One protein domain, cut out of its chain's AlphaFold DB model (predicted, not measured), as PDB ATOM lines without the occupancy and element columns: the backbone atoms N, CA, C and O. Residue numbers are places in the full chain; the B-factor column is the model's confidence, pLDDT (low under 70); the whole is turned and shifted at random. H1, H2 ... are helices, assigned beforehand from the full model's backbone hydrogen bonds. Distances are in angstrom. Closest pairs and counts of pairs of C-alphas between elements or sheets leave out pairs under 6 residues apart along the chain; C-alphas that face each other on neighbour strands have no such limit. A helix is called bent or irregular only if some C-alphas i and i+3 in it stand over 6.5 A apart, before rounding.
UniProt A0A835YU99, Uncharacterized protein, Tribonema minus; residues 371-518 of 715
ATOM      1  N   LEU A 371      -5.238  10.240  51.954       37.41
ATOM      2  CA  LEU A 371      -6.110  10.475  50.789       37.41
ATOM      3  C   LEU A 371      -7.641  10.517  51.072       37.41
ATOM      4  O   LEU A 371      -8.326  11.272  50.379       37.41
ATOM      5  N   PRO A 372      -8.222   9.796  52.060       39.56
ATOM      6  CA  PRO A 372      -9.687   9.718  52.205       39.56
ATOM      7  C   PRO A 372     -10.367  11.040  52.597       39.56
ATOM      8  O   PRO A 372     -11.490  11.319  52.177       39.56
ATOM      9  N   THR A 373      -9.694  11.883  53.382       41.34
ATOM     10  CA  THR A 373     -10.269  13.128  53.920       41.34
ATOM     11  C   THR A 373     -10.354  14.250  52.884       41.34
ATOM     12  O   THR A 373     -11.284  15.050  52.927       41.34
ATOM     13  N   CYS A 374      -9.445  14.290  51.905       40.47
ATOM     14  CA  CYS A 374      -9.508  15.276  50.819       40.47
ATOM     15  C   CYS A 374     -10.602  14.933  49.795       40.47
ATOM     16  O   CYS A 374     -11.316  15.827  49.347       40.47
ATOM     17  N   ALA A 375     -10.800  13.643  49.494       42.00
ATOM     18  CA  ALA A 375     -11.890  13.192  48.628       42.00
ATOM     19  C   ALA A 375     -13.272  13.517  49.230       42.00
ATOM     20  O   ALA A 375     -14.155  13.989  48.519       42.00
ATOM     21  N   SER A 376     -13.434  13.352  50.549       38.62
ATOM     22  CA  SER A 376     -14.640  13.746  51.296       38.62
ATOM     23  C   SER A 376     -15.005  15.225  51.096       38.62
ATOM     24  O   SER A 376     -16.154  15.546  50.789       38.62
ATOM     25  N   ASN A 377     -14.027  16.128  51.207       42.38
ATOM     26  CA  ASN A 377     -14.275  17.570  51.116       42.38
ATOM     27  C   ASN A 377     -14.579  18.020  49.677       42.38
ATOM     28  O   ASN A 377     -15.477  18.835  49.470       42.38
ATOM     29  N   CYS A 378     -13.912  17.446  48.669       43.00
ATOM     30  CA  CYS A 378     -14.251  17.693  47.260       43.00
ATOM     31  C   CYS A 378     -15.655  17.172  46.902       43.00
ATOM     32  O   CYS A 378     -16.382  17.813  46.141       43.00
ATOM     33  N   VAL A 379     -16.075  16.041  47.482       51.53
ATOM     34  CA  VAL A 379     -17.438  15.514  47.308       51.53
ATOM     35  C   VAL A 379     -18.477  16.429  47.968       51.53
ATOM     36  O   VAL A 379     -19.526  16.664  47.369       51.53
ATOM     37  N   GLN A 380     -18.193  16.999  49.143       52.34
ATOM     38  CA  GLN A 380     -19.092  17.963  49.796       52.34
ATOM     39  C   GLN A 380     -19.248  19.268  49.005       52.34
ATOM     40  O   GLN A 380     -20.382  19.684  48.775       52.34
ATOM     41  N   LEU A 381     -18.149  19.849  48.510       52.72
ATOM     42  CA  LEU A 381     -18.182  21.046  47.652       52.72
ATOM     43  C   LEU A 381     -19.059  20.828  46.408       52.72
ATOM     44  O   LEU A 381     -19.925  21.643  46.102       52.72
ATOM     45  N   SER A 382     -18.936  19.665  45.758       69.25
ATOM     46  CA  SER A 382     -19.774  19.336  44.596       69.25
ATOM     47  C   SER A 382     -21.268  19.179  44.921       69.25
ATOM     48  O   SER A 382     -22.126  19.383  44.060       69.25
ATOM     49  N   ARG A 383     -21.606  18.829  46.168       75.31
ATOM     50  CA  ARG A 383     -22.992  18.635  46.606       75.31
ATOM     51  C   ARG A 383     -23.705  19.967  46.823       75.31
ATOM     52  O   ARG A 383     -24.868  20.082  46.445       75.31
ATOM     53  N   GLU A 384     -23.028  20.954  47.404       78.44
ATOM     54  CA  GLU A 384     -23.600  22.291  47.613       78.44
ATOM     55  C   GLU A 384     -23.882  23.003  46.285       78.44
ATOM     56  O   GLU A 384     -24.951  23.595  46.111       78.44
ATOM     57  N   GLU A 385     -22.979  22.887  45.311       77.94
ATOM     58  CA  GLU A 385     -23.167  23.491  43.988       77.94
ATOM     59  C   GLU A 385     -24.333  22.859  43.219       77.94
ATOM     60  O   GLU A 385     -25.181  23.577  42.680       77.94
ATOM     61  N   LEU A 386     -24.452  21.528  43.235       74.88
ATOM     62  CA  LEU A 386     -25.593  20.832  42.630       74.88
ATOM     63  C   LEU A 386     -26.913  21.152  43.341       74.88
ATOM     64  O   LEU A 386     -27.938  21.342  42.682       74.88
ATOM     65  N   GLN A 387     -26.896  21.273  44.670       84.81
ATOM     66  CA  GLN A 387     -28.070  21.694  45.432       84.81
ATOM     67  C   GLN A 387     -28.491  23.122  45.059       84.81
ATOM     68  O   GLN A 387     -29.682  23.396  44.912       84.81
ATOM     69  N   ASN A 388     -27.532  24.026  44.841       81.00
ATOM     70  CA  ASN A 388     -27.807  25.388  44.389       81.00
ATOM     71  C   ASN A 388     -28.418  25.425  42.981       81.00
ATOM     72  O   ASN A 388     -29.384  26.163  42.765       81.00
ATOM     73  N   VAL A 389     -27.919  24.611  42.045       77.56
ATOM     74  CA  VAL A 389     -28.518  24.469  40.704       77.56
ATOM     75  C   VAL A 389     -29.953  23.938  40.807       77.56
ATOM     76  O   VAL A 389     -30.863  24.508  40.201       77.56
ATOM     77  N   SER A 390     -30.183  22.914  41.637       85.62
ATOM     78  CA  SER A 390     -31.516  22.349  41.889       85.62
ATOM     79  C   SER A 390     -32.489  23.385  42.465       85.62
ATOM     80  O   SER A 390     -33.596  23.558  41.952       85.62
ATOM     81  N   ASN A 391     -32.074  24.125  43.496       85.44
ATOM     82  CA  ASN A 391     -32.899  25.157  44.131       85.44
ATOM     83  C   ASN A 391     -33.270  26.274  43.138       85.44
ATOM     84  O   ASN A 391     -34.407  26.749  43.127       85.44
ATOM     85  N   ARG A 392     -32.335  26.674  42.267       83.06
ATOM     86  CA  ARG A 392     -32.596  27.673  41.219       83.06
ATOM     87  C   ARG A 392     -33.598  27.161  40.189       83.06
ATOM     88  O   ARG A 392     -34.556  27.875  39.905       83.06
ATOM     89  N   CYS A 393     -33.434  25.935  39.692       80.00
ATOM     90  CA  CYS A 393     -34.383  25.328  38.754       80.00
ATOM     91  C   CYS A 393     -35.790  25.230  39.366       80.00
ATOM     92  O   CYS A 393     -36.770  25.601  38.720       80.00
ATOM     93  N   SER A 394     -35.890  24.837  40.641       82.56
ATOM     94  CA  SER A 394     -37.163  24.786  41.369       82.56
ATOM     95  C   SER A 394     -37.852  26.153  41.459       82.56
ATOM     96  O   SER A 394     -39.074  26.227  41.349       82.56
ATOM     97  N   ASN A 395     -37.090  27.238  41.628       80.38
ATOM     98  CA  ASN A 395     -37.639  28.596  41.657       80.38
ATOM     99  C   ASN A 395     -38.152  29.062  40.285       80.38
ATOM    100  O   ASN A 395     -39.108  29.831  40.219       80.38
ATOM    101  N   VAL A 396     -37.544  28.605  39.184       77.19
ATOM    102  CA  VAL A 396     -38.050  28.906  37.831       77.19
ATOM    103  C   VAL A 396     -39.372  28.176  37.577       77.19
ATOM    104  O   VAL A 396     -40.317  28.768  37.055       77.19
ATOM    105  N   VAL A 397     -39.465  26.909  37.997       81.06
ATOM    106  CA  VAL A 397     -40.677  26.086  37.843       81.06
ATOM    107  C   VAL A 397     -41.827  26.589  38.723       81.06
ATOM    108  O   VAL A 397     -42.974  26.615  38.283       81.06
ATOM    109  N   SER A 398     -41.560  27.049  39.947       74.62
ATOM    110  CA  SER A 398     -42.619  27.601  40.806       74.62
ATOM    111  C   SER A 398     -43.225  28.892  40.238       74.62
ATOM    112  O   SER A 398     -44.431  29.114  40.357       74.62
ATOM    113  N   LEU A 399     -42.421  29.705  39.546       69.19
ATOM    114  CA  LEU A 399     -42.872  30.903  38.833       69.19
ATOM    115  C   LEU A 399     -43.803  30.577  37.655       69.19
ATOM    116  O   LEU A 399     -44.781  31.297  37.439       69.19
ATOM    117  N   SER A 400     -43.543  29.496  36.912       69.62
ATOM    118  CA  SER A 400     -44.434  29.065  35.826       69.62
ATOM    119  C   SER A 400     -45.733  28.453  36.361       69.62
ATOM    120  O   SER A 400     -46.810  28.775  35.854       69.62
ATOM    121  N   ALA A 401     -45.657  27.665  37.437       66.75
ATOM    122  CA  ALA A 401     -46.829  27.095  38.101       66.75
ATOM    123  C   ALA A 401     -47.767  28.188  38.647       66.75
ATOM    124  O   ALA A 401     -48.976  28.127  38.424       66.75
ATOM    125  N   TYR A 402     -47.216  29.235  39.269       51.19
ATOM    126  CA  TYR A 402     -47.993  30.356  39.810       51.19
ATOM    127  C   TYR A 402     -48.792  31.113  38.730       51.19
ATOM    128  O   TYR A 402     -49.925  31.540  38.973       51.19
ATOM    129  N   ASN A 403     -48.247  31.221  37.513       58.72
ATOM    130  CA  ASN A 403     -48.936  31.853  36.384       58.72
ATOM    131  C   ASN A 403     -50.140  31.039  35.886       58.72
ATOM    132  O   ASN A 403     -51.136  31.632  35.476       58.72
ATOM    133  N   SER A 404     -50.085  29.704  35.965       56.09
ATOM    134  CA  SER A 404     -51.200  28.838  35.546       56.09
ATOM    135  C   SER A 404     -52.426  28.947  36.463       56.09
ATOM    136  O   SER A 404     -53.557  28.816  36.008       56.09
ATOM    137  N   THR A 405     -52.222  29.266  37.745       50.31
ATOM    138  CA  THR A 405     -53.293  29.345  38.754       50.31
ATOM    139  C   THR A 405     -54.029  30.687  38.821       50.31
ATOM    140  O   THR A 405     -55.110  30.751  39.398       50.31
ATOM    141  N   ILE A 406     -53.473  31.769  38.264       48.50
ATOM    142  CA  ILE A 406     -54.041  33.129  38.401       48.50
ATOM    143  C   ILE A 406     -54.835  33.567  37.160       48.50
ATOM    144  O   ILE A 406     -55.608  34.526  37.210       48.50
ATOM    145  N   ALA A 407     -54.697  32.863  36.041       46.97
ATOM    146  CA  ALA A 407     -55.281  33.281  34.779       46.97
ATOM    147  C   ALA A 407     -56.723  32.756  34.613       46.97
ATOM    148  O   ALA A 407     -56.950  31.643  34.154       46.97
ATOM    149  N   ALA A 408     -57.719  33.590  34.941       44.28
ATOM    150  CA  ALA A 408     -59.126  33.362  34.571       44.28
ATOM    151  C   ALA A 408     -59.393  33.550  33.057       44.28
ATOM    152  O   ALA A 408     -60.507  33.335  32.581       44.28
ATOM    153  N   THR A 409     -58.377  33.964  32.300       52.38
ATOM    154  CA  THR A 409     -58.391  34.141  30.847       52.38
ATOM    155  C   THR A 409     -57.119  33.535  30.251       52.38
ATOM    156  O   THR A 409     -56.049  33.731  30.827       52.38
ATOM    157  N   PRO A 410     -57.203  32.812  29.119       66.88
ATOM    158  CA  PRO A 410     -56.036  32.179  28.515       66.88
ATOM    159  C   PRO A 410     -54.978  33.236  28.152       66.88
ATOM    160  O   PRO A 410     -55.339  34.326  27.683       66.88
ATOM    161  N   PRO A 411     -53.683  32.965  28.405       72.75
ATOM    162  CA  PRO A 411     -52.612  33.864  28.005       72.75
ATOM    163  C   PRO A 411     -52.589  34.040  26.473       72.75
ATOM    164  O   PRO A 411     -53.114  33.206  25.741       72.75
ATOM    165  N   PRO A 412     -51.983  35.126  25.959       76.38
ATOM    166  CA  PRO A 412     -51.739  35.278  24.528       76.38
ATOM    167  C   PRO A 412     -51.024  34.039  23.954       76.38
ATOM    168  O   PRO A 412     -50.096  33.552  24.607       76.38
ATOM    169  N   PRO A 413     -51.383  33.574  22.741       76.69
ATOM    170  CA  PRO A 413     -50.848  32.335  22.158       76.69
ATOM    171  C   PRO A 413     -49.313  32.331  22.074       76.69
ATOM    172  O   PRO A 413     -48.674  31.323  22.365       76.69
ATOM    173  N   ASP A 414     -48.703  33.491  21.816       72.12
ATOM    174  CA  ASP A 414     -47.244  33.647  21.762       72.12
ATOM    175  C   ASP A 414     -46.545  33.302  23.092       72.12
ATOM    176  O   ASP A 414     -45.379  32.921  23.111       72.12
ATOM    177  N   ILE A 415     -47.234  33.454  24.226       74.25
ATOM    178  CA  ILE A 415     -46.687  33.192  25.567       74.25
ATOM    179  C   ILE A 415     -46.925  31.742  25.967       74.25
ATOM    180  O   ILE A 415     -46.061  31.131  26.601       74.25
ATOM    181  N   GLU A 416     -48.081  31.210  25.579       77.56
ATOM    182  CA  GLU A 416     -48.475  29.828  25.823       77.56
ATOM    183  C   GLU A 416     -47.516  28.843  25.141       77.56
ATOM    184  O   GLU A 416     -47.227  27.787  25.694       77.56
ATOM    185  N   GLU A 417     -46.934  29.217  23.999       79.62
ATOM    186  CA  GLU A 417     -45.956  28.383  23.296       79.62
ATOM    187  C   GLU A 417     -44.500  28.672  23.713       79.62
ATOM    188  O   GLU A 417     -43.693  27.746  23.851       79.62
ATOM    189  N   LEU A 418     -44.141  29.941  23.946       78.56
ATOM    190  CA  LEU A 418     -42.753  30.335  24.216       78.56
ATOM    191  C   LEU A 418     -42.284  29.926  25.619       78.56
ATOM    192  O   LEU A 418     -41.180  29.398  25.763       78.56
ATOM    193  N   VAL A 419     -43.101  30.152  26.654       79.62
ATOM    194  CA  VAL A 419     -42.682  29.930  28.051       79.62
ATOM    195  C   VAL A 419     -42.454  28.445  28.354       79.62
ATOM    196  O   VAL A 419     -41.384  28.127  28.881       79.62
ATOM    197  N   PRO A 420     -43.363  27.515  27.995       82.75
ATOM    198  CA  PRO A 420     -43.124  26.092  28.208       82.75
ATOM    199  C   PRO A 420     -41.922  25.591  27.410       82.75
ATOM    200  O   PRO A 420     -41.087  24.892  27.970       82.75
ATOM    201  N   ARG A 421     -41.758  26.014  26.145       81.94
ATOM    202  CA  ARG A 421     -40.599  25.612  25.330       81.94
ATOM    203  C   ARG A 421     -39.275  26.083  25.919       81.94
ATOM    204  O   ARG A 421     -38.340  25.291  26.009       81.94
ATOM    205  N   SER A 422     -39.174  27.344  26.339       80.81
ATOM    206  CA  SER A 422     -37.950  27.856  26.970       80.81
ATOM    207  C   SER A 422     -37.648  27.156  28.297       80.81
ATOM    208  O   SER A 422     -36.482  26.883  28.586       80.81
ATOM    209  N   LEU A 423     -38.679  26.827  29.082       83.31
ATOM    210  CA  LEU A 423     -38.520  26.085  30.332       83.31
ATOM    211  C   LEU A 423     -38.060  24.641  30.083       83.31
ATOM    212  O   LEU A 423     -37.137  24.183  30.751       83.31
ATOM    213  N   THR A 424     -38.647  23.951  29.104       87.50
ATOM    214  CA  THR A 424     -38.242  22.593  28.714       87.50
ATOM    215  C   THR A 424     -36.786  22.564  28.263       87.50
ATOM    216  O   THR A 424     -36.010  21.777  28.791       87.50
ATOM    217  N   VAL A 425     -36.371  23.485  27.386       83.62
ATOM    218  CA  VAL A 425     -34.973  23.566  26.918       83.62
ATOM    219  C   VAL A 425     -33.997  23.824  28.072       83.62
ATOM    220  O   VAL A 425     -32.880  23.296  28.072       83.62
ATOM    221  N   LEU A 426     -34.389  24.630  29.065       84.50
ATOM    222  CA  LEU A 426     -33.575  24.859  30.259       84.50
ATOM    223  C   LEU A 426     -33.435  23.584  31.090       84.50
ATOM    224  O   LEU A 426     -32.313  23.219  31.434       84.50
ATOM    225  N   LEU A 427     -34.550  22.914  31.388       87.94
ATOM    226  CA  LEU A 427     -34.560  21.691  32.190       87.94
ATOM    227  C   LEU A 427     -33.783  20.565  31.503       87.94
ATOM    228  O   LEU A 427     -32.949  19.944  32.152       87.94
ATOM    229  N   GLU A 428     -33.956  20.382  30.193       87.06
ATOM    230  CA  GLU A 428     -33.172  19.433  29.394       87.06
ATOM    231  C   GLU A 428     -31.681  19.788  29.398       87.06
ATOM    232  O   GLU A 428     -30.833  18.912  29.548       87.06
ATOM    233  N   THR A 429     -31.324  21.073  29.288       80.62
ATOM    234  CA  THR A 429     -29.912  21.480  29.364       80.62
ATOM    235  C   THR A 429     -29.329  21.204  30.753       80.62
ATOM    236  O   THR A 429     -28.193  20.742  30.857       80.62
ATOM    237  N   CYS A 430     -30.078  21.487  31.821       81.75
ATOM    238  CA  CYS A 430     -29.655  21.201  33.189       81.75
ATOM    239  C   CYS A 430     -29.519  19.694  33.421       81.75
ATOM    240  O   CYS A 430     -28.531  19.263  34.008       81.75
ATOM    241  N   GLU A 431     -30.458  18.894  32.919       87.06
ATOM    242  CA  GLU A 431     -30.411  17.437  32.998       87.06
ATOM    243  C   GLU A 431     -29.205  16.879  32.239       87.06
ATOM    244  O   GLU A 431     -28.428  16.125  32.820       87.06
ATOM    245  N   ILE A 432     -28.974  17.309  30.995       82.06
ATOM    246  CA  ILE A 432     -27.790  16.921  30.215       82.06
ATOM    247  C   ILE A 432     -26.510  17.355  30.932       82.06
ATOM    248  O   ILE A 432     -25.561  16.579  30.987       82.06
ATOM    249  N   GLY A 433     -26.469  18.556  31.514       80.31
ATOM    250  CA  GLY A 433     -25.321  19.035  32.285       80.31
ATOM    251  C   GLY A 433     -25.037  18.165  33.511       80.31
ATOM    252  O   GLY A 433     -23.890  17.791  33.752       80.31
ATOM    253  N   VAL A 434     -26.080  17.767  34.246       80.19
ATOM    254  CA  VAL A 434     -25.966  16.865  35.402       80.19
ATOM    255  C   VAL A 434     -25.586  15.448  34.967       80.19
ATOM    256  O   VAL A 434     -24.719  14.841  35.590       80.19
ATOM    257  N   GLN A 435     -26.166  14.921  33.889       78.94
ATOM    258  CA  GLN A 435     -25.833  13.602  33.344       78.94
ATOM    259  C   GLN A 435     -24.398  13.563  32.804       78.94
ATOM    260  O   GLN A 435     -23.655  12.627  33.095       78.94
ATOM    261  N   GLN A 436     -23.964  14.598  32.078       71.38
ATOM    262  CA  GLN A 436     -22.578  14.745  31.636       71.38
ATOM    263  C   GLN A 436     -21.639  14.844  32.832       71.38
ATOM    264  O   GLN A 436     -20.604  14.182  32.828       71.38
ATOM    265  N   TRP A 437     -22.005  15.588  33.877       76.06
ATOM    266  CA  TRP A 437     -21.241  15.646  35.121       76.06
ATOM    267  C   TRP A 437     -21.154  14.273  35.808       76.06
ATOM    268  O   TRP A 437     -20.073  13.872  36.229       76.06
ATOM    269  N   GLN A 438     -22.246  13.502  35.855       77.31
ATOM    270  CA  GLN A 438     -22.262  12.149  36.426       77.31
ATOM    271  C   GLN A 438     -21.434  11.143  35.613       77.31
ATOM    272  O   GLN A 438     -20.715  10.336  36.202       77.31
ATOM    273  N   LEU A 439     -21.491  11.202  34.280       70.00
ATOM    274  CA  LEU A 439     -20.751  10.305  33.381       70.00
ATOM    275  C   LEU A 439     -19.255  10.650  33.310       70.00
ATOM    276  O   LEU A 439     -18.411   9.758  33.250       70.00
ATOM    277  N   SER A 440     -18.906  11.936  33.370       68.69
ATOM    278  CA  SER A 440     -17.511  12.410  33.373       68.69
ATOM    279  C   SER A 440     -16.827  12.287  34.744       68.69
ATOM    280  O   SER A 440     -15.601  12.405  34.842       68.69
ATOM    281  N   ARG A 441     -17.600  11.973  35.794       61.88
ATOM    282  CA  ARG A 441     -17.195  11.955  37.208       61.88
ATOM    283  C   ARG A 441     -16.057  10.999  37.544       61.88
ATOM    284  O   ARG A 441     -15.353  11.225  38.521       61.88
ATOM    285  N   VAL A 442     -15.875   9.937  36.765       64.44
ATOM    286  CA  VAL A 442     -14.750   9.023  36.971       64.44
ATOM    287  C   VAL A 442     -13.608   9.452  36.063       64.44
ATOM    288  O   VAL A 442     -12.603   9.960  36.536       64.44
ATOM    289  N   GLU A 443     -13.756   9.354  34.748       70.69
ATOM    290  CA  GLU A 443     -12.594   9.452  33.865       70.69
ATOM    291  C   GLU A 443     -12.035  10.877  33.692       70.69
ATOM    292  O   GLU A 443     -10.819  11.076  33.717       70.69
ATOM    293  N   VAL A 444     -12.894  11.890  33.549       68.81
ATOM    294  CA  VAL A 444     -12.452  13.287  33.370       68.81
ATOM    295  C   VAL A 444     -11.997  13.871  34.697       68.81
ATOM    296  O   VAL A 444     -11.005  14.593  34.734       68.81
ATOM    297  N   LEU A 445     -12.671  13.507  35.787       67.62
ATOM    298  CA  LEU A 445     -12.310  13.936  37.131       67.62
ATOM    299  C   LEU A 445     -10.983  13.302  37.573       67.62
ATOM    300  O   LEU A 445     -10.135  14.027  38.082       67.62
ATOM    301  N   PHE A 446     -10.722  12.023  37.269       74.56
ATOM    302  CA  PHE A 446      -9.394  11.419  37.461       74.56
ATOM    303  C   PHE A 446      -8.324  12.109  36.604       74.56
ATOM    304  O   PHE A 446      -7.296  12.519  37.136       74.56
ATOM    305  N   ARG A 447      -8.584  12.367  35.314       72.69
ATOM    306  CA  ARG A 447      -7.629  13.089  34.446       72.69
ATOM    307  C   ARG A 447      -7.413  14.556  34.849       72.69
ATOM    308  O   ARG A 447      -6.357  15.118  34.554       72.69
ATOM    309  N   ALA A 448      -8.403  15.202  35.463       72.94
ATOM    310  CA  ALA A 448      -8.309  16.574  35.958       72.94
ATOM    311  C   ALA A 448      -7.629  16.637  37.333       72.94
ATOM    312  O   ALA A 448      -6.855  17.566  37.572       72.94
ATOM    313  N   MET A 449      -7.851  15.638  38.197       74.56
ATOM    314  CA  MET A 449      -7.111  15.446  39.451       74.56
ATOM    315  C   MET A 449      -5.630  15.169  39.181       74.56
ATOM    316  O   MET A 449      -4.790  15.830  39.783       74.56
ATOM    317  N   ASP A 450      -5.308  14.322  38.197       78.12
ATOM    318  CA  ASP A 450      -3.923  14.066  37.762       78.12
ATOM    319  C   ASP A 450      -3.208  15.336  37.274       78.12
ATOM    320  O   ASP A 450      -1.983  15.428  37.306       78.12
ATOM    321  N   LYS A 451      -3.969  16.341  36.825       87.69
ATOM    322  CA  LYS A 451      -3.448  17.634  36.361       87.69
ATOM    323  C   LYS A 451      -3.591  18.759  37.389       87.69
ATOM    324  O   LYS A 451      -3.284  19.897  37.044       87.69
ATOM    325  N   GLY A 452      -4.091  18.484  38.596       91.31
ATOM    326  CA  GLY A 452      -4.336  19.499  39.628       91.31
ATOM    327  C   GLY A 452      -5.383  20.564  39.264       91.31
ATOM    328  O   GLY A 452      -5.426  21.606  39.907       91.31
ATOM    329  N   ARG A 453      -6.227  20.329  38.245       87.88
ATOM    330  CA  ARG A 453      -7.210  21.299  37.702       87.88
ATOM    331  C   ARG A 453      -8.669  20.874  37.884       87.88
ATOM    332  O   ARG A 453      -9.555  21.346  37.177       87.88
ATOM    333  N   ALA A 454      -8.936  19.960  38.814       80.00
ATOM    334  CA  ALA A 454     -10.292  19.473  39.069       80.00
ATOM    335  C   ALA A 454     -11.250  20.611  39.473       80.00
ATOM    336  O   ALA A 454     -12.361  20.672  38.953       80.00
ATOM    337  N   ASN A 455     -10.795  21.545  40.316       79.94
ATOM    338  CA  ASN A 455     -11.616  22.673  40.763       79.94
ATOM    339  C   ASN A 455     -11.968  23.623  39.609       79.94
ATOM    340  O   ASN A 455     -13.134  23.954  39.453       79.94
ATOM    341  N   GLU A 456     -11.006  23.969  38.744       82.81
ATOM    342  CA  GLU A 456     -11.252  24.838  37.579       82.81
ATOM    343  C   GLU A 456     -12.288  24.239  36.616       82.81
ATOM    344  O   GLU A 456     -13.109  24.955  36.050       82.81
ATOM    345  N   TYR A 457     -12.271  22.915  36.427       80.88
ATOM    346  CA  TYR A 457     -13.209  22.241  35.531       80.88
ATOM    347  C   TYR A 457     -14.632  22.182  36.104       80.88
ATOM    348  O   TYR A 457     -15.605  22.406  35.377       80.88
ATOM    349  N   VAL A 458     -14.757  21.892  37.404       80.88
ATOM    350  CA  VAL A 458     -16.051  21.891  38.105       80.88
ATOM    351  C   VAL A 458     -16.636  23.301  38.110       80.88
ATOM    352  O   VAL A 458     -17.767  23.485  37.663       80.88
ATOM    353  N   GLU A 459     -15.833  24.295  38.489       83.75
ATOM    354  CA  GLU A 459     -16.235  25.700  38.521       83.75
ATOM    355  C   GLU A 459     -16.659  26.199  37.130       83.75
ATOM    356  O   GLU A 459     -17.729  26.787  36.987       83.75
ATOM    357  N   ALA A 460     -15.902  25.888  36.070       83.56
ATOM    358  CA  ALA A 460     -16.270  26.262  34.702       83.56
ATOM    359  C   ALA A 460     -17.596  25.628  34.247       83.56
ATOM    360  O   ALA A 460     -18.408  26.283  33.590       83.56
ATOM    361  N   THR A 461     -17.841  24.366  34.609       81.88
ATOM    362  CA  THR A 461     -19.074  23.652  34.237       81.88
ATOM    363  C   THR A 461     -20.285  24.217  34.981       81.88
ATOM    364  O   THR A 461     -21.324  24.482  34.373       81.88
ATOM    365  N   VAL A 462     -20.147  24.456  36.288       82.44
ATOM    366  CA  VAL A 462     -21.205  25.038  37.124       82.44
ATOM    367  C   VAL A 462     -21.496  26.480  36.714       82.44
ATOM    368  O   VAL A 462     -22.666  26.860  36.618       82.44
ATOM    369  N   ASN A 463     -20.470  27.267  36.387       86.62
ATOM    370  CA  ASN A 463     -20.637  28.632  35.890       86.62
ATOM    371  C   ASN A 463     -21.367  28.664  34.543       86.62
ATOM    372  O   ASN A 463     -22.317  29.430  34.402       86.62
ATOM    373  N   ALA A 464     -21.035  27.776  33.602       83.06
ATOM    374  CA  ALA A 464     -21.735  27.696  32.317       83.06
ATOM    375  C   ALA A 464     -23.231  27.344  32.472       83.06
ATOM    376  O   ALA A 464     -24.088  27.920  31.795       83.06
ATOM    377  N   ILE A 465     -23.566  26.426  33.388       81.81
ATOM    378  CA  ILE A 465     -24.964  26.084  33.701       81.81
ATOM    379  C   ILE A 465     -25.670  27.279  34.355       81.81
ATOM    380  O   ILE A 465     -26.792  27.623  33.974       81.81
ATOM    381  N   ASN A 466     -25.011  27.942  35.309       83.19
ATOM    382  CA  ASN A 466     -25.560  29.098  36.009       83.19
ATOM    383  C   ASN A 466     -25.822  30.283  35.074       83.19
ATOM    384  O   ASN A 466     -26.900  30.869  35.152       83.19
ATOM    385  N   GLU A 467     -24.894  30.621  34.181       86.31
ATOM    386  CA  GLU A 467     -25.071  31.706  33.207       86.31
ATOM    387  C   GLU A 467     -26.287  31.457  32.311       86.31
ATOM    388  O   GLU A 467     -27.122  32.345  32.119       86.31
ATOM    389  N   LYS A 468     -26.450  30.222  31.824       81.81
ATOM    390  CA  LYS A 468     -27.585  29.861  30.969       81.81
ATOM    391  C   LYS A 468     -28.915  29.850  31.734       81.81
ATOM    392  O   LYS A 468     -29.940  30.272  31.187       81.81
ATOM    393  N   ALA A 469     -28.905  29.433  33.001       79.56
ATOM    394  CA  ALA A 469     -30.077  29.489  33.872       79.56
ATOM    395  C   ALA A 469     -30.502  30.931  34.185       79.56
ATOM    396  O   ALA A 469     -31.687  31.249  34.080       79.56
ATOM    397  N   VAL A 470     -29.548  31.815  34.501       85.62
ATOM    398  CA  VAL A 470     -29.807  33.243  34.752       85.62
ATOM    399  C   VAL A 470     -30.362  33.918  33.498       85.62
ATOM    400  O   VAL A 470     -31.412  34.552  33.568       85.62
ATOM    401  N   TYR A 471     -29.735  33.702  32.340       87.06
ATOM    402  CA  TYR A 471     -30.212  34.252  31.069       87.06
ATOM    403  C   TYR A 471     -31.652  33.820  30.746       87.06
ATOM    404  O   TYR A 471     -32.492  34.636  30.352       87.06
ATOM    405  N   THR A 472     -31.964  32.536  30.946       80.69
ATOM    406  CA  THR A 472     -33.312  32.010  30.685       80.69
ATOM    407  C   THR A 472     -34.333  32.570  31.675       80.69
ATOM    408  O   THR A 472     -35.426  32.970  31.272       80.69
ATOM    409  N   TYR A 473     -33.971  32.663  32.955       84.25
ATOM    410  CA  TYR A 473     -34.816  33.264  33.984       84.25
ATOM    411  C   TYR A 473     -35.138  34.730  33.679       84.25
ATOM    412  O   TYR A 473     -36.306  35.121  33.725       84.25
ATOM    413  N   ASP A 474     -34.136  35.530  33.317       84.50
ATOM    414  CA  ASP A 474     -34.333  36.944  32.994       84.50
ATOM    415  C   ASP A 474     -35.193  37.125  31.740       84.50
ATOM    416  O   ASP A 474     -36.063  37.999  31.710       84.50
ATOM    417  N   THR A 475     -35.034  36.245  30.750       82.75
ATOM    418  CA  THR A 475     -35.875  36.215  29.546       82.75
ATOM    419  C   THR A 475     -37.335  35.912  29.903       82.75
ATOM    420  O   THR A 475     -38.233  36.680  29.545       82.75
ATOM    421  N   ILE A 476     -37.593  34.857  30.687       81.88
ATOM    422  CA  ILE A 476     -38.947  34.499  31.148       81.88
ATOM    423  C   ILE A 476     -39.550  35.643  31.970       81.88
ATOM    424  O   ILE A 476     -40.688  36.053  31.726       81.88
ATOM    425  N   ARG A 477     -38.790  36.204  32.913       85.56
ATOM    426  CA  ARG A 477     -39.224  37.322  33.756       85.56
ATOM    427  C   ARG A 477     -39.566  38.556  32.924       85.56
ATOM    428  O   ARG A 477     -40.578  39.206  33.192       85.56
ATOM    429  N   HIS A 478     -38.756  38.874  31.916       87.69
ATOM    430  CA  HIS A 478     -38.981  40.006  31.022       87.69
ATOM    431  C   HIS A 478     -40.265  39.833  30.199       87.69
ATOM    432  O   HIS A 478     -41.131  40.715  30.225       87.69
ATOM    433  N   HIS A 479     -40.437  38.685  29.536       83.81
ATOM    434  CA  HIS A 479     -41.628  38.407  28.728       83.81
ATOM    435  C   HIS A 479     -42.900  38.331  29.577       83.81
ATOM    436  O   HIS A 479     -43.908  38.945  29.222       83.81
ATOM    437  N   THR A 480     -42.838  37.689  30.744       81.25
ATOM    438  CA  THR A 480     -43.960  37.644  31.696       81.25
ATOM    439  C   THR A 480     -44.310  39.050  32.193       81.25
ATOM    440  O   THR A 480     -45.476  39.439  32.227       81.25
ATOM    441  N   GLY A 481     -43.306  39.872  32.513       89.25
ATOM    442  CA  GLY A 481     -43.511  41.257  32.939       89.25
ATOM    443  C   GLY A 481     -44.094  42.165  31.849       89.25
ATOM    444  O   GLY A 481     -44.840  43.097  32.158       89.25
ATOM    445  N   LEU A 482     -43.774  41.920  30.575       86.31
ATOM    446  CA  LEU A 482     -44.399  42.603  29.435       86.31
ATOM    447  C   LEU A 482     -45.847  42.149  29.227       86.31
ATOM    448  O   LEU A 482     -46.719  42.981  28.981       86.31
ATOM    449  N   ALA A 483     -46.111  40.852  29.366       79.81
ATOM    450  CA  ALA A 483     -47.443  40.273  29.242       79.81
ATOM    451  C   ALA A 483     -48.413  40.820  30.289       79.81
ATOM    452  O   ALA A 483     -49.491  41.307  29.947       79.81
ATOM    453  N   ILE A 484     -47.987  40.819  31.556       81.56
ATOM    454  CA  ILE A 484     -48.762  41.366  32.672       81.56
ATOM    455  C   ILE A 484     -49.040  42.853  32.440       81.56
ATOM    456  O   ILE A 484     -50.163  43.303  32.658       81.56
ATOM    457  N   ARG A 485     -48.059  43.620  31.944       87.62
ATOM    458  CA  ARG A 485     -48.271  45.035  31.598       87.62
ATOM    459  C   ARG A 485     -49.323  45.214  30.505       87.62
ATOM    460  O   ARG A 485     -50.273  45.958  30.723       87.62
ATOM    461  N   LYS A 486     -49.220  44.480  29.390       85.38
ATOM    462  CA  LYS A 486     -50.226  44.521  28.311       85.38
ATOM    463  C   LYS A 486     -51.625  44.151  28.815       85.38
ATOM    464  O   LYS A 486     -52.598  44.802  28.443       85.38
ATOM    465  N   TYR A 487     -51.727  43.148  29.685       81.81
ATOM    466  CA  TYR A 487     -52.994  42.742  30.291       81.81
ATOM    467  C   TYR A 487     -53.578  43.824  31.212       81.81
ATOM    468  O   TYR A 487     -54.758  44.161  31.106       81.81
ATOM    469  N   LEU A 488     -52.754  44.427  32.074       85.38
ATOM    470  CA  LEU A 488     -53.178  45.530  32.940       85.38
ATOM    471  C   LEU A 488     -53.634  46.751  32.133       85.38
ATOM    472  O   LEU A 488     -54.608  47.403  32.510       85.38
ATOM    473  N   ASP A 489     -52.977  47.047  31.015       89.94
ATOM    474  CA  ASP A 489     -53.379  48.142  30.133       89.94
ATOM    475  C   ASP A 489     -54.687  47.825  29.386       89.94
ATOM    476  O   ASP A 489     -55.551  48.700  29.260       89.94
ATOM    477  N   ALA A 490     -54.907  46.567  28.990       86.94
ATOM    478  CA  ALA A 490     -56.185  46.115  28.437       86.94
ATOM    479  C   ALA A 490     -57.331  46.232  29.460       86.94
ATOM    480  O   ALA A 490     -58.403  46.743  29.125       86.94
ATOM    481  N   LEU A 491     -57.099  45.849  30.721       85.94
ATOM    482  CA  LEU A 491     -58.077  46.014  31.803       85.94
ATOM    483  C   LEU A 491     -58.391  47.486  32.079       85.94
ATOM    484  O   LEU A 491     -59.561  47.845  32.226       85.94
ATOM    485  N   LYS A 492     -57.379  48.362  32.093       91.31
ATOM    486  CA  LYS A 492     -57.593  49.815  32.220       91.31
ATOM    487  C   LYS A 492     -58.429  50.363  31.063       91.31
ATOM    488  O   LYS A 492     -59.321  51.179  31.291       91.31
ATOM    489  N   SER A 493     -58.181  49.897  29.838       89.50
ATOM    490  CA  SER A 493     -58.967  50.278  28.658       89.50
ATOM    491  C   SER A 493     -60.424  49.810  28.762       89.50
ATOM    492  O   SER A 493     -61.350  50.599  28.550       89.50
ATOM    493  N   GLN A 494     -60.659  48.563  29.188       89.62
ATOM    494  CA  GLN A 494     -62.011  48.046  29.430       89.62
ATOM    495  C   GLN A 494     -62.732  48.808  30.546       89.62
ATOM    496  O   GLN A 494     -63.896  49.174  30.382       89.62
ATOM    497  N   GLN A 495     -62.044  49.115  31.647       91.88
ATOM    498  CA  GLN A 495     -62.599  49.912  32.740       91.88
ATOM    499  C   GLN A 495     -62.975  51.322  32.265       91.88
ATOM    500  O   GLN A 495     -64.060  51.811  32.589       91.88
ATOM    501  N   ALA A 496     -62.126  51.960  31.457       91.56
ATOM    502  CA  ALA A 496     -62.417  53.263  30.864       91.56
ATOM    503  C   ALA A 496     -63.629  53.202  29.915       91.56
ATOM    504  O   ALA A 496     -64.493  54.080  29.967       91.56
ATOM    505  N   SER A 497     -63.736  52.154  29.093       92.00
ATOM    506  CA  SER A 497     -64.894  51.914  28.220       92.00
ATOM    507  C   SER A 497     -66.185  51.722  29.024       92.00
ATOM    508  O   SER A 497     -67.195  52.378  28.758       92.00
ATOM    509  N   TRP A 498     -66.138  50.911  30.082       91.44
ATOM    510  CA  TRP A 498     -67.276  50.689  30.972       91.44
ATOM    511  C   TRP A 498     -67.711  51.974  31.683       91.44
ATOM    512  O   TRP A 498     -68.905  52.270  31.747       91.44
ATOM    513  N   GLN A 499     -66.764  52.788  32.159       92.06
ATOM    514  CA  GLN A 499     -67.084  54.082  32.763       92.06
ATOM    515  C   GLN A 499     -67.708  55.057  31.758       92.06
ATOM    516  O   GLN A 499     -68.645  55.772  32.118       92.06
ATOM    517  N   ARG A 500     -67.247  55.066  30.499       93.06
ATOM    518  CA  ARG A 500     -67.875  55.861  29.430       93.06
ATOM    519  C   ARG A 500     -69.306  55.403  29.168       93.06
ATOM    520  O   ARG A 500     -70.195  56.249  29.178       93.06
ATOM    521  N   LYS A 501     -69.539  54.093  29.035       92.38
ATOM    522  CA  LYS A 501     -70.881  53.523  28.833       92.38
ATOM    523  C   LYS A 501     -71.816  53.834  30.005       92.38
ATOM    524  O   LYS A 501     -72.924  54.320  29.819       92.38
ATOM    525  N   LYS A 502     -71.337  53.671  31.240       92.00
ATOM    526  CA  LYS A 502     -72.112  54.028  32.434       92.00
ATOM    527  C   LYS A 502     -72.463  55.516  32.456       92.00
ATOM    528  O   LYS A 502     -73.571  55.868  32.841       92.00
ATOM    529  N   ARG A 503     -71.547  56.392  32.027       91.81
ATOM    530  CA  ARG A 503     -71.806  57.834  31.925       91.81
ATOM    531  C   ARG A 503     -72.853  58.137  30.851       91.81
ATOM    532  O   ARG A 503     -73.754  58.925  31.128       91.81
ATOM    533  N   THR A 504     -72.784  57.513  29.675       92.50
ATOM    534  CA  THR A 504     -73.795  57.704  28.619       92.50
ATOM    535  C   THR A 504     -75.170  57.211  29.055       92.50
ATOM    536  O   THR A 504     -76.144  57.943  28.895       92.50
ATOM    537  N   ASP A 505     -75.243  56.054  29.714       90.19
ATOM    538  CA  ASP A 505     -76.502  55.484  30.207       90.19
ATOM    539  C   ASP A 505     -77.114  56.358  31.314       90.19
ATOM    540  O   ASP A 505     -78.320  56.616  31.322       90.19
ATOM    541  N   LEU A 506     -76.283  56.903  32.216       90.06
ATOM    542  CA  LEU A 506     -76.745  57.837  33.248       90.06
ATOM    543  C   LEU A 506     -77.267  59.144  32.637       90.06
ATOM    544  O   LEU A 506     -78.267  59.689  33.100       90.06
ATOM    545  N   THR A 507     -76.602  59.637  31.589       90.25
ATOM    546  CA  THR A 507     -76.994  60.873  30.895       90.25
ATOM    547  C   THR A 507     -78.306  60.673  30.130       90.25
ATOM    548  O   THR A 507     -79.181  61.534  30.192       90.25
ATOM    549  N   ALA A 508     -78.493  59.513  29.491       86.69
ATOM    550  CA  ALA A 508     -79.749  59.134  28.840       86.69
ATOM    551  C   ALA A 508     -80.894  58.944  29.853       86.69
ATOM    552  O   ALA A 508     -82.005  59.423  29.643       86.69
ATOM    553  N   SER A 509     -80.628  58.322  31.006       86.94
ATOM    554  CA  SER A 509     -81.630  58.208  32.074       86.94
ATOM    555  C   SER A 509     -82.006  59.565  32.680       86.94
ATOM    556  O   SER A 509     -83.155  59.745  33.092       86.94
ATOM    557  N   LEU A 510     -81.061  60.503  32.788       85.44
ATOM    558  CA  LEU A 510     -81.327  61.851  33.294       85.44
ATOM    559  C   LEU A 510     -82.123  62.683  32.284       85.44
ATOM    560  O   LEU A 510     -83.030  63.404  32.695       85.44
ATOM    561  N   SER A 511     -81.848  62.555  30.982       81.81
ATOM    562  CA  SER A 511     -82.595  63.282  29.949       81.81
ATOM    563  C   SER A 511     -84.059  62.833  29.862       81.81
ATOM    564  O   SER A 511     -84.939  63.686  29.735       81.81
ATOM    565  N   ILE A 512     -84.339  61.537  30.041       83.69
ATOM    566  CA  ILE A 512     -85.710  61.003  30.130       83.69
ATOM    567  C   ILE A 512     -86.429  61.570  31.363       83.69
ATOM    568  O   ILE A 512     -87.505  62.146  31.234       83.69
ATOM    569  N   LYS A 513     -85.798  61.545  32.547       79.19
ATOM    570  CA  LYS A 513     -86.405  62.099  33.774       79.19
ATOM    571  C   LYS A 513     -86.646  63.611  33.716       79.19
ATOM    572  O   LYS A 513     -87.619  64.097  34.290       79.19
ATOM    573  N   ILE A 514     -85.774  64.370  33.048       80.94
ATOM    574  CA  ILE A 514     -85.966  65.814  32.842       80.94
ATOM    575  C   ILE A 514     -87.124  66.066  31.865       80.94
ATOM    576  O   ILE A 514     -87.903  66.997  32.080       80.94
ATOM    577  N   ARG A 515     -87.280  65.228  30.831       72.69
ATOM    578  CA  ARG A 515     -88.416  65.291  29.900       72.69
ATOM    579  C   ARG A 515     -89.738  64.991  30.608       72.69
ATOM    580  O   ARG A 515     -90.680  65.761  30.445       72.69
ATOM    581  N   ASP A 516     -89.770  63.973  31.462       70.56
ATOM    582  CA  ASP A 516     -90.965  63.619  32.237       70.56
ATOM    583  C   ASP A 516     -91.332  64.717  33.246       70.56
ATOM    584  O   ASP A 516     -92.492  65.115  33.336       70.56
ATOM    585  N   ARG A 517     -90.346  65.319  33.930       69.94
ATOM    586  CA  ARG A 517     -90.590  66.478  34.812       69.94
ATOM    587  C   ARG A 517     -91.080  67.717  34.062       69.94
ATOM    588  O   ARG A 517     -91.903  68.453  34.600       69.94
ATOM    589  N   ARG A 518     -90.624  67.946  32.824       63.88
ATOM    590  CA  ARG A 518     -91.167  69.011  31.962       63.88
ATOM    591  C   ARG A 518     -92.610  68.736  31.540       63.88
ATOM    592  O   ARG A 518     -93.372  69.687  31.439       63.88
TER     593      ARG A 518
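Overview. This is residues 371 to 518 of the 715 residues of an uncharacterized protein of Tribonema minus (UniProt A0A835YU99). Three long helices, H1, H2 and H4, lie side by side in a loosely joined up-and-down bundle, and the last of them, H4, runs far past the others as a single arm. The short helix H3 sits in the turn between H2 and H4 at one end of the bundle, and residues 488 to 518 of H4 stick out alone beyond the other end and make much of the length. The printed part has 148 residues with four named helices, in the order H1, H2, H3, H4, and no named strand; the class is all helix. The whole is extended, with a radius of gyration of the C-alphas of 27.7 A, and the C-alphas span 105 by 26 by 20 A.

Arrangement. H1, residues 371 to 406, and H2, residues 413 to 440, run opposite ways at a shallow tilt of 11 degrees. They are close but not clearly touching, with 2 pairs of C-alphas within 8 A; the closest C-alphas are those of Cys 393 and Leu 427, 7.5 A apart. H4, residues 454 to 518, runs opposite ways to H2 at a shallow tilt of 16 degrees and touches it with residues 465 to 479 alone; their closest C-alphas are those of Val 419 and Ile 476, 6.7 A apart. H1 and H4 run the same way at a shallow tilt of 16 degrees. They touch through residues 382 to 396 of H1 and residues 458 to 473 of H4 alone, with the C-alphas of Val 396 and Tyr 473 closest at 6.7 A. H1, H2 and H4 are a bundle, helices set alongside one another, and it is up and down, each running against the one before it. H3, residues 443 to 449, and H4 touch only at the corner by their link, and only just, with 3 pairs of C-alphas within 8 A; the closest are those of Ala 448 and Ala 454, 4.7 A apart. Their lines are about perpendicular, at 73 degrees. H2 and H3 meet only through their link, and H1 and H3 are apart. In H3 and H4 every O i to N i+4 pair is within hydrogen-bond range, against 29 of 32 in H1 and 23 of 24 in H2.

Along the chain. H1 begins at C-alpha 371, (-6.110, 10.475, 50.789), and measures 54.4 A from first to last C-alpha. H2 measures 40.4 A; it is neither bent nor irregular, but only just: C-alphas 416 and 419 are 6.2 A apart. H3, seven residues, is 9.9 A long. H4 begins at C-alpha 454, (-10.292, 19.473, 39.069), and ends at C-alpha 518, (-91.167, 69.011, 31.962), 95.1 A away.

Size, cuts and confidence. The C-alphas of Leu 371 and Arg 518, the two farthest apart, are 105.0 A from each other. Residues 371 to 377, 404 to 410, 438 to 443 and 488 to 518 stand free; the body without them has 97 residues and spans 57 by 19 by 17 A. The printed part has no cut. The links from H2 to H3 and from H3 to H4 are tight, the link from H1 to H2 is short with 6 residues, and there is no long link. The mean pLDDT of the printed part is 76.8, and 31 residues are under 70: 371 to 382, 399 to 410, 440 to 442, 444 to 445 and 517 to 518.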